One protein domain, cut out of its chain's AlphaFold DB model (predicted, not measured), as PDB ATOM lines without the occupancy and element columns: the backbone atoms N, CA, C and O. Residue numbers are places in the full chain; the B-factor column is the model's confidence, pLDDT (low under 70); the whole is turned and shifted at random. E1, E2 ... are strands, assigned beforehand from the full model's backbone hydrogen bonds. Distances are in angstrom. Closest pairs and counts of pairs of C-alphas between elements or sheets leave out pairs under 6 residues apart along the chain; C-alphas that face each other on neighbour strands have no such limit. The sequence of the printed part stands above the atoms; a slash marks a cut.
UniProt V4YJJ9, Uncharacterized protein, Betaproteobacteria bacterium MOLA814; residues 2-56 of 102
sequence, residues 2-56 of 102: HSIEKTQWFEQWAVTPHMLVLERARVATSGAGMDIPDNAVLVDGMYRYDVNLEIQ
ATOM      1  N   HIS A   2     -25.340  34.735  -3.781       43.03
ATOM      2  CA  HIS A   2     -26.488  34.281  -2.989       43.03
ATOM      3  C   HIS A   2     -27.424  33.606  -3.988       43.03
ATOM      4  O   HIS A   2     -28.031  34.286  -4.810       43.03
ATOM      5  N   SER A   3     -27.444  32.274  -3.995       48.91
ATOM      6  CA  SER A   3     -28.352  31.483  -4.822       48.91
ATOM      7  C   SER A   3     -29.413  30.910  -3.896       48.91
ATOM      8  O   SER A   3     -29.086  30.137  -3.000       48.91
ATOM      9  N   ILE A   4     -30.663  31.335  -4.060       57.59
ATOM     10  CA  ILE A   4     -31.807  30.695  -3.410       57.59
ATOM     11  C   ILE A   4     -32.218  29.577  -4.362       57.59
ATOM     12  O   ILE A   4     -32.811  29.832  -5.412       57.59
ATOM     13  N   GLU A   5     -31.808  28.353  -4.048       60.31
ATOM     14  CA  GLU A   5     -32.092  27.184  -4.871       60.31
ATOM     15  C   GLU A   5     -33.605  26.940  -4.920       60.31
ATOM     16  O   GLU A   5     -34.255  26.677  -3.908       60.31
ATOM     17  N   LYS A   6     -34.189  27.067  -6.116       63.91
ATOM     18  CA  LYS A   6     -35.614  26.820  -6.345       63.91
ATOM     19  C   LYS A   6     -35.841  25.318  -6.446       63.91
ATOM     20  O   LYS A   6     -35.799  24.748  -7.531       63.91
ATOM     21  N   THR A   7     -36.063  24.687  -5.303       72.50
ATOM     22  CA  THR A   7     -36.341  23.254  -5.238       72.50
ATOM     23  C   THR A   7     -37.829  23.006  -5.441       72.50
ATOM     24  O   THR A   7     -38.658  23.554  -4.718       72.50
ATOM     25  N   GLN A   8     -38.180  22.176  -6.425       77.94
ATOM     26  CA  GLN A   8     -39.563  21.759  -6.619       77.94
ATOM     27  C   GLN A   8     -39.924  20.635  -5.646       77.94
ATOM     28  O   GLN A   8     -39.187  19.652  -5.518       77.94
ATOM     29  N   TRP A   9     -41.064  20.803  -4.981       83.12
ATOM     30  CA  TRP A   9     -41.617  19.872  -4.005       83.12
ATOM     31  C   TRP A   9     -42.934  19.290  -4.494       83.12
ATOM     32  O   TRP A   9     -43.763  19.996  -5.071       83.12
ATOM     33  N   PHE A  10     -43.111  17.997  -4.243       89.88
ATOM     34  CA  PHE A  10     -44.347  17.281  -4.514       89.88
ATOM     35  C   PHE A  10     -44.735  16.452  -3.305       89.88
ATOM     36  O   PHE A  10     -43.919  15.704  -2.771       89.88
ATOM     37  N   GLU A  11     -46.005  16.514  -2.943       93.12
ATOM     38  CA  GLU A  11     -46.561  15.775  -1.821       93.12
ATOM     39  C   GLU A  11     -47.799  15.012  -2.282       93.12
ATOM     40  O   GLU A  11     -48.616  15.521  -3.055       93.12
ATOM     41  N   GLN A  12     -47.916  13.765  -1.834       93.44
ATOM     42  CA  GLN A  12     -49.067  12.911  -2.085       93.44
ATOM     43  C   GLN A  12     -49.845  12.756  -0.784       93.44
ATOM     44  O   GLN A  12     -49.350  12.172   0.182       93.44
ATOM     45  N   TRP A  13     -51.059  13.297  -0.792       93.94
ATOM     46  CA  TRP A  13     -51.940  13.346   0.363       93.94
ATOM     47  C   TRP A  13     -53.133  12.413   0.163       93.94
ATOM     48  O   TRP A  13     -53.796  12.470  -0.875       93.94
ATOM     49  N   ALA A  14     -53.436  11.605   1.174       93.25
ATOM     50  CA  ALA A  14     -54.699  10.895   1.301       93.25
ATOM     51  C   ALA A  14     -55.621  11.640   2.276       93.25
ATOM     52  O   ALA A  14     -55.179  12.182   3.291       93.25
ATOM     53  N   VAL A  15     -56.917  11.680   1.968       91.69
ATOM     54  CA  VAL A  15     -57.932  12.311   2.823       91.69
ATOM     55  C   VAL A  15     -58.702  11.217   3.550       91.69
ATOM     56  O   VAL A  15     -59.298  10.345   2.922       91.69
ATOM     57  N   THR A  16     -58.711  11.277   4.877       88.88
ATOM     58  CA  THR A  16     -59.563  10.448   5.742       88.88
ATOM     59  C   THR A  16     -60.723  11.303   6.274       88.88
ATOM     60  O   THR A  16     -60.700  12.523   6.098       88.88
ATOM     61  N   PRO A  17     -61.740  10.731   6.950       85.12
ATOM     62  CA  PRO A  17     -62.887  11.507   7.436       85.12
ATOM     63  C   PRO A  17     -62.542  12.700   8.345       85.12
ATOM     64  O   PRO A  17     -63.338  13.633   8.451       85.12
ATOM     65  N   HIS A  18     -61.381  12.676   9.010       85.06
ATOM     66  CA  HIS A  18     -60.985  13.701   9.983       85.06
ATOM     67  C   HIS A  18     -59.557  14.233   9.807       85.06
ATOM     68  O   HIS A  18     -59.219  15.246  10.414       85.06
ATOM     69  N   MET A  19     -58.723  13.575   8.998       91.88
ATOM     70  CA  MET A  19     -57.290  13.866   8.889       91.88
ATOM     71  C   MET A  19     -56.824  13.857   7.431       91.88
ATOM     72  O   MET A  19     -57.373  13.147   6.585       91.88
ATOM     73  N   LEU A  20     -55.762  14.606   7.165       93.50
ATOM     74  CA  LEU A  20     -54.933  14.503   5.974       93.50
ATOM     75  C   LEU A  20     -53.715  13.641   6.306       93.50
ATOM     76  O   LEU A  20     -53.054  13.872   7.318       93.50
ATOM     77  N   VAL A  21     -53.416  12.671   5.450       94.69
ATOM     78  CA  VAL A  21     -52.272  11.769   5.604       94.69
ATOM     79  C   VAL A  21     -51.278  12.055   4.487       94.69
ATOM     80  O   VAL A  21     -51.587  11.843   3.315       94.69
ATOM     81  N   LEU A  22     -50.091  12.551   4.833       93.69
ATOM     82  CA  LEU A  22     -48.972  12.668   3.904       93.69
ATOM     83  C   LEU A  22     -48.323  11.297   3.761       93.69
ATOM     84  O   LEU A  22     -47.555  10.860   4.620       93.69
ATOM     85  N   GLU A  23     -48.637  10.612   2.670       93.88
ATOM     86  CA  GLU A  23     -48.114   9.272   2.413       93.88
ATOM     87  C   GLU A  23     -46.685   9.350   1.875       93.88
ATOM     88  O   GLU A  23     -45.804   8.612   2.312       93.88
ATOM     89  N   ARG A  24     -46.443  10.273   0.935       92.00
ATOM     90  CA  ARG A  24     -45.180  10.359   0.199       92.00
ATOM     91  C   ARG A  24     -44.828  11.787  -0.173       92.00
ATOM     92  O   ARG A  24     -45.692  12.545  -0.607       92.00
ATOM     93  N   ALA A  25     -43.539  12.097  -0.134       90.75
ATOM     94  CA  ALA A  25     -42.989  13.332  -0.672       90.75
ATOM     95  C   ALA A  25     -41.922  13.048  -1.738       90.75
ATOM     96  O   ALA A  25     -41.334  11.960  -1.799       90.75
ATOM     97  N   ARG A  26     -41.715  14.019  -2.634       89.62
ATOM     98  CA  ARG A  26     -40.654  13.997  -3.642       89.62
ATOM     99  C   ARG A  26     -39.994  15.360  -3.761       89.62
ATOM    100  O   ARG A  26     -40.682  16.377  -3.829       89.62
ATOM    101  N   VAL A  27     -38.673  15.351  -3.870       85.94
ATOM    102  CA  VAL A  27     -37.851  16.558  -3.941       85.94
ATOM    103  C   VAL A  27     -36.746  16.406  -4.988       85.94
ATOM    104  O   VAL A  27     -36.101  15.366  -5.069       85.94
ATOM    105  N   ALA A  28     -36.532  17.431  -5.817       78.31
ATOM    106  CA  ALA A  28     -35.539  17.377  -6.897       78.31
ATOM    107  C   ALA A  28     -34.075  17.421  -6.410       78.31
ATOM    108  O   ALA A  28     -33.190  16.889  -7.067       78.31
ATOM    109  N   THR A  29     -33.805  18.067  -5.278       70.25
ATOM    110  CA  THR A  29     -32.450  18.294  -4.750       70.25
ATOM    111  C   THR A  29     -32.523  18.650  -3.266       70.25
ATOM    112  O   THR A  29     -33.563  19.116  -2.795       70.25
ATOM    113  N   SER A  30     -31.444  18.437  -2.512       63.41
ATOM    114  CA  SER A  30     -31.312  18.957  -1.149       63.41
ATOM    115  C   SER A  30     -31.145  20.476  -1.215       63.41
ATOM    116  O   SER A  30     -30.029  20.994  -1.216       63.41
ATOM    117  N   GLY A  31     -32.255  21.201  -1.341       62.69
ATOM    118  CA  GLY A  31     -32.240  22.652  -1.219       62.69
ATOM    119  C   GLY A  31     -31.736  23.074   0.164       62.69
ATOM    120  O   GLY A  31     -31.791  22.309   1.129       62.69
ATOM    121  N   ALA A  32     -31.262  24.314   0.269       53.09
ATOM    122  CA  ALA A  32     -30.800  24.869   1.537       53.09
ATOM    123  C   ALA A  32     -31.847  24.671   2.655       53.09
ATOM    124  O   ALA A  32     -32.961  25.188   2.566       53.09
ATOM    125  N   GLY A  33     -31.465  23.943   3.710       57.62
ATOM    126  CA  GLY A  33     -32.290  23.730   4.902       57.62
ATOM    127  C   GLY A  33     -33.062  22.411   4.965       57.62
ATOM    128  O   GLY A  33     -33.868  22.266   5.880       57.62
ATOM    129  N   MET A  34     -32.842  21.459   4.049       63.28
ATOM    130  CA  MET A  34     -33.475  20.137   4.138       63.28
ATOM    131  C   MET A  34     -32.485  18.999   3.923       63.28
ATOM    132  O   MET A  34     -31.887  18.875   2.853       63.28
ATOM    133  N   ASP A  35     -32.379  18.144   4.936       69.62
ATOM    134  CA  ASP A  35     -31.717  16.854   4.821       69.62
ATOM    135  C   ASP A  35     -32.663  15.871   4.125       69.62
ATOM    136  O   ASP A  35     -33.842  15.748   4.473       69.62
ATOM    137  N   ILE A  36     -32.148  15.189   3.105       73.19
ATOM    138  CA  ILE A  36     -32.865  14.093   2.460       73.19
ATOM    139  C   ILE A  36     -32.911  12.932   3.464       73.19
ATOM    140  O   ILE A  36     -31.853  12.538   3.954       73.19
ATOM    141  N   PRO A  37     -34.091  12.370   3.771       77.81
ATOM    142  CA  PRO A  37     -34.194  11.242   4.692       77.81
ATOM    143  C   PRO A  37     -33.373  10.030   4.232       77.81
ATOM    144  O   PRO A  37     -33.322   9.739   3.037       77.81
ATOM    145  N   ASP A  38     -32.820   9.261   5.174       81.38
ATOM    146  CA  ASP A  38     -32.017   8.060   4.871       81.38
ATOM    147  C   ASP A  38     -32.788   6.998   4.064       81.38
ATOM    148  O   ASP A  38     -32.198   6.195   3.344       81.38
ATOM    149  N   ASN A  39     -34.123   6.988   4.166       81.06
ATOM    150  CA  ASN A  39     -35.001   6.088   3.418       81.06
ATOM    151  C   ASN A  39     -35.382   6.613   2.020       81.06
ATOM    152  O   ASN A  39     -36.210   5.994   1.347       81.06
ATOM    153  N   ALA A  40     -34.833   7.746   1.579       86.50
ATOM    154  CA  ALA A  40     -35.144   8.305   0.275       86.50
ATOM    155  C   ALA A  40     -34.430   7.565  -0.858       86.50
ATOM    156  O   ALA A  40     -33.232   7.296  -0.818       86.50
ATOM    157  N   VAL A  41     -35.172   7.300  -1.929       85.44
ATOM    158  CA  VAL A  41     -34.659   6.664  -3.142       85.44
ATOM    159  C   VAL A  41     -34.699   7.669  -4.284       85.44
ATOM    160  O   VAL A  41     -35.727   8.304  -4.525       85.44
ATOM    161  N   LEU A  42     -33.590   7.805  -5.010       86.75
ATOM    162  CA  LEU A  42     -33.530   8.629  -6.213       86.75
ATOM    163  C   LEU A  42     -34.215   7.898  -7.375       86.75
ATOM    164  O   LEU A  42     -33.754   6.845  -7.811       86.75
ATOM    165  N   VAL A  43     -35.311   8.458  -7.885       85.19
ATOM    166  CA  VAL A  43     -36.074   7.909  -9.015       85.19
ATOM    167  C   VAL A  43     -36.367   9.038  -9.992       85.19
ATOM    168  O   VAL A  43     -36.903  10.071  -9.596       85.19
ATOM    169  N   ASP A  44     -35.998   8.852 -11.260       83.00
ATOM    170  CA  ASP A  44     -36.186   9.836 -12.337       83.00
ATOM    171  C   ASP A  44     -35.615  11.234 -12.025       83.00
ATOM    172  O   ASP A  44     -36.106  12.243 -12.517       83.00
ATOM    173  N   GLY A  45     -34.563  11.301 -11.202       82.88
ATOM    174  CA  GLY A  45     -33.916  12.551 -10.791       82.88
ATOM    175  C   GLY A  45     -34.558  13.254  -9.589       82.88
ATOM    176  O   GLY A  45     -34.107  14.337  -9.231       82.88
ATOM    177  N   MET A  46     -35.593  12.680  -8.963       83.75
ATOM    178  CA  MET A  46     -36.163  13.183  -7.709       83.75
ATOM    179  C   MET A  46     -35.984  12.158  -6.591       83.75
ATOM    180  O   MET A  46     -36.233  10.966  -6.770       83.75
ATOM    181  N   TYR A  47     -35.601  12.626  -5.409       87.81
ATOM    182  CA  TYR A  47     -35.623  11.818  -4.196       87.81
ATOM    183  C   TYR A  47     -37.066  11.597  -3.770       87.81
ATOM    184  O   TYR A  47     -37.832  12.551  -3.649       87.81
ATOM    185  N   ARG A  48     -37.442  10.337  -3.559       89.94
ATOM    186  CA  ARG A  48     -38.775   9.912  -3.128       89.94
ATOM    187  C   ARG A  48     -38.663   9.194  -1.795       89.94
ATOM    188  O   ARG A  48     -37.856   8.277  -1.678       89.94
ATOM    189  N   TYR A  49     -39.502   9.559  -0.837       89.44
ATOM    190  CA  TYR A  49     -39.563   8.905   0.468       89.44
ATOM    191  C   TYR A  49     -40.995   8.903   0.998       89.44
ATOM    192  O   TYR A  49     -41.782   9.811   0.710       89.44
ATOM    193  N   ASP A  50     -41.330   7.863   1.755       90.38
ATOM    194  CA  ASP A  50     -42.610   7.764   2.452       90.38
ATOM    195  C   ASP A  50     -42.518   8.501   3.803       90.38
ATOM    196  O   ASP A  50     -41.463   8.488   4.446       90.38
ATOM    197  N   VAL A  51     -43.601   9.175   4.208       88.88
ATOM    198  CA  VAL A  51     -43.624  10.065   5.390       88.88
ATOM    199  C   VAL A  51     -44.545   9.535   6.494       88.88
ATOM    200  O   VAL A  51     -44.158   9.559   7.657       88.88
ATOM    201  N   ASN A  52     -45.734   9.028   6.145       88.44
ATOM    202  CA  ASN A  52     -46.768   8.567   7.088       88.44
ATOM    203  C   ASN A  52     -47.072   9.585   8.206       88.44
ATOM    204  O   ASN A  52     -47.085   9.245   9.390       88.44
ATOM    205  N   LEU A  53     -47.300  10.846   7.827       91.38
ATOM    206  CA  LEU A  53     -47.647  11.928   8.752       91.38
ATOM    207  C   LEU A  53     -49.144  12.245   8.674       91.38
ATOM    208  O   LEU A  53     -49.650  12.559   7.599       91.38
ATOM    209  N   GLU A  54     -49.831  12.239   9.815       93.81
ATOM    210  CA  GLU A  54     -51.248  12.602   9.917       93.81
ATOM    211  C   GLU A  54     -51.423  13.990  10.546       93.81
ATOM    212  O   GLU A  54     -50.951  14.246  11.655       93.81
ATOM    213  N   ILE A  55     -52.140  14.887   9.866       94.56
ATOM    214  CA  ILE A  55     -52.436  16.246  10.347       94.56
ATOM    215  C   ILE A  55     -53.886  16.636  10.066       94.56
ATOM    216  O   ILE A  55     -54.512  16.151   9.128       94.56
ATOM    217  N   GLN A  56     -54.433  17.558  10.856       93.69
ATOM    218  CA  GLN A  56     -55.803  18.048  10.650       93.69
ATOM    219  C   GLN A  56     -55.901  19.077   9.519       93.69
ATOM    220  O   GLN A  56     -56.936  19.186   8.861       93.69
TER     221      GLN A  56
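This is residues 2 to 56 of the 102 residues of an uncharacterized protein of Betaproteobacteria bacterium MOLA814 (UniProt V4YJJ9). A single strongly twisted, curled antiparallel sheet makes the body: three long strands, E1, E2 and E4, run side by side, and the short E3 adds an edge beside the first residues of E4. A long loop, residues 28 to 40, joins E2 to E3, and His 2 and the turn between E1 and E2 lie at opposite ends of the long axis. The printed part has 55 residues, with no named helix and four named strands, E1 to E4 along the chain, in the sheet order E1, E2, E4, E3; the class is all strand. The whole is loose, with a radius of gyration of the C-alphas of 12.8 A, and elongated, spanning 43 by 24 by 17 A.

E4, residues 46 to 55, is the longest strand at 24.5 A and ends at C-alpha 55, (-52.436, 16.246, 10.347). E2, residues 20 to 27, measures 19.9 A. E1, residues 9 to 15, measures 19.2 A and begins at C-alpha 9, (-41.617, 19.872, -4.005). E3 is residues 41 to 43.

The inner strands E2 and E4 are antiparallel at 161 degrees, with N 22 and O 53 2.8 A apart, within hydrogen-bond range. E2 bends by 61 degrees at residue 23 and E4 by 63 degrees at residue 52; these two C-alphas face each other at 4.9 A. The hairpin of E1 and E2 is antiparallel at 161 degrees, with N 12 and O 24 at 2.8 A. The hairpin of E3 and E4 is antiparallel at 121 degrees, with N 48 and O 41 at 2.8 A. The edge strands E1 and E3 are apart.

The C-alphas farthest apart, those of His 2 and Pro 17, are 44.2 A apart. The printed part has no cut. The link from E2 to E3 is long; the other two are tight. The mean pLDDT of the printed part is 81.5, with residues 2 to 6 and 30 to 35 under 70.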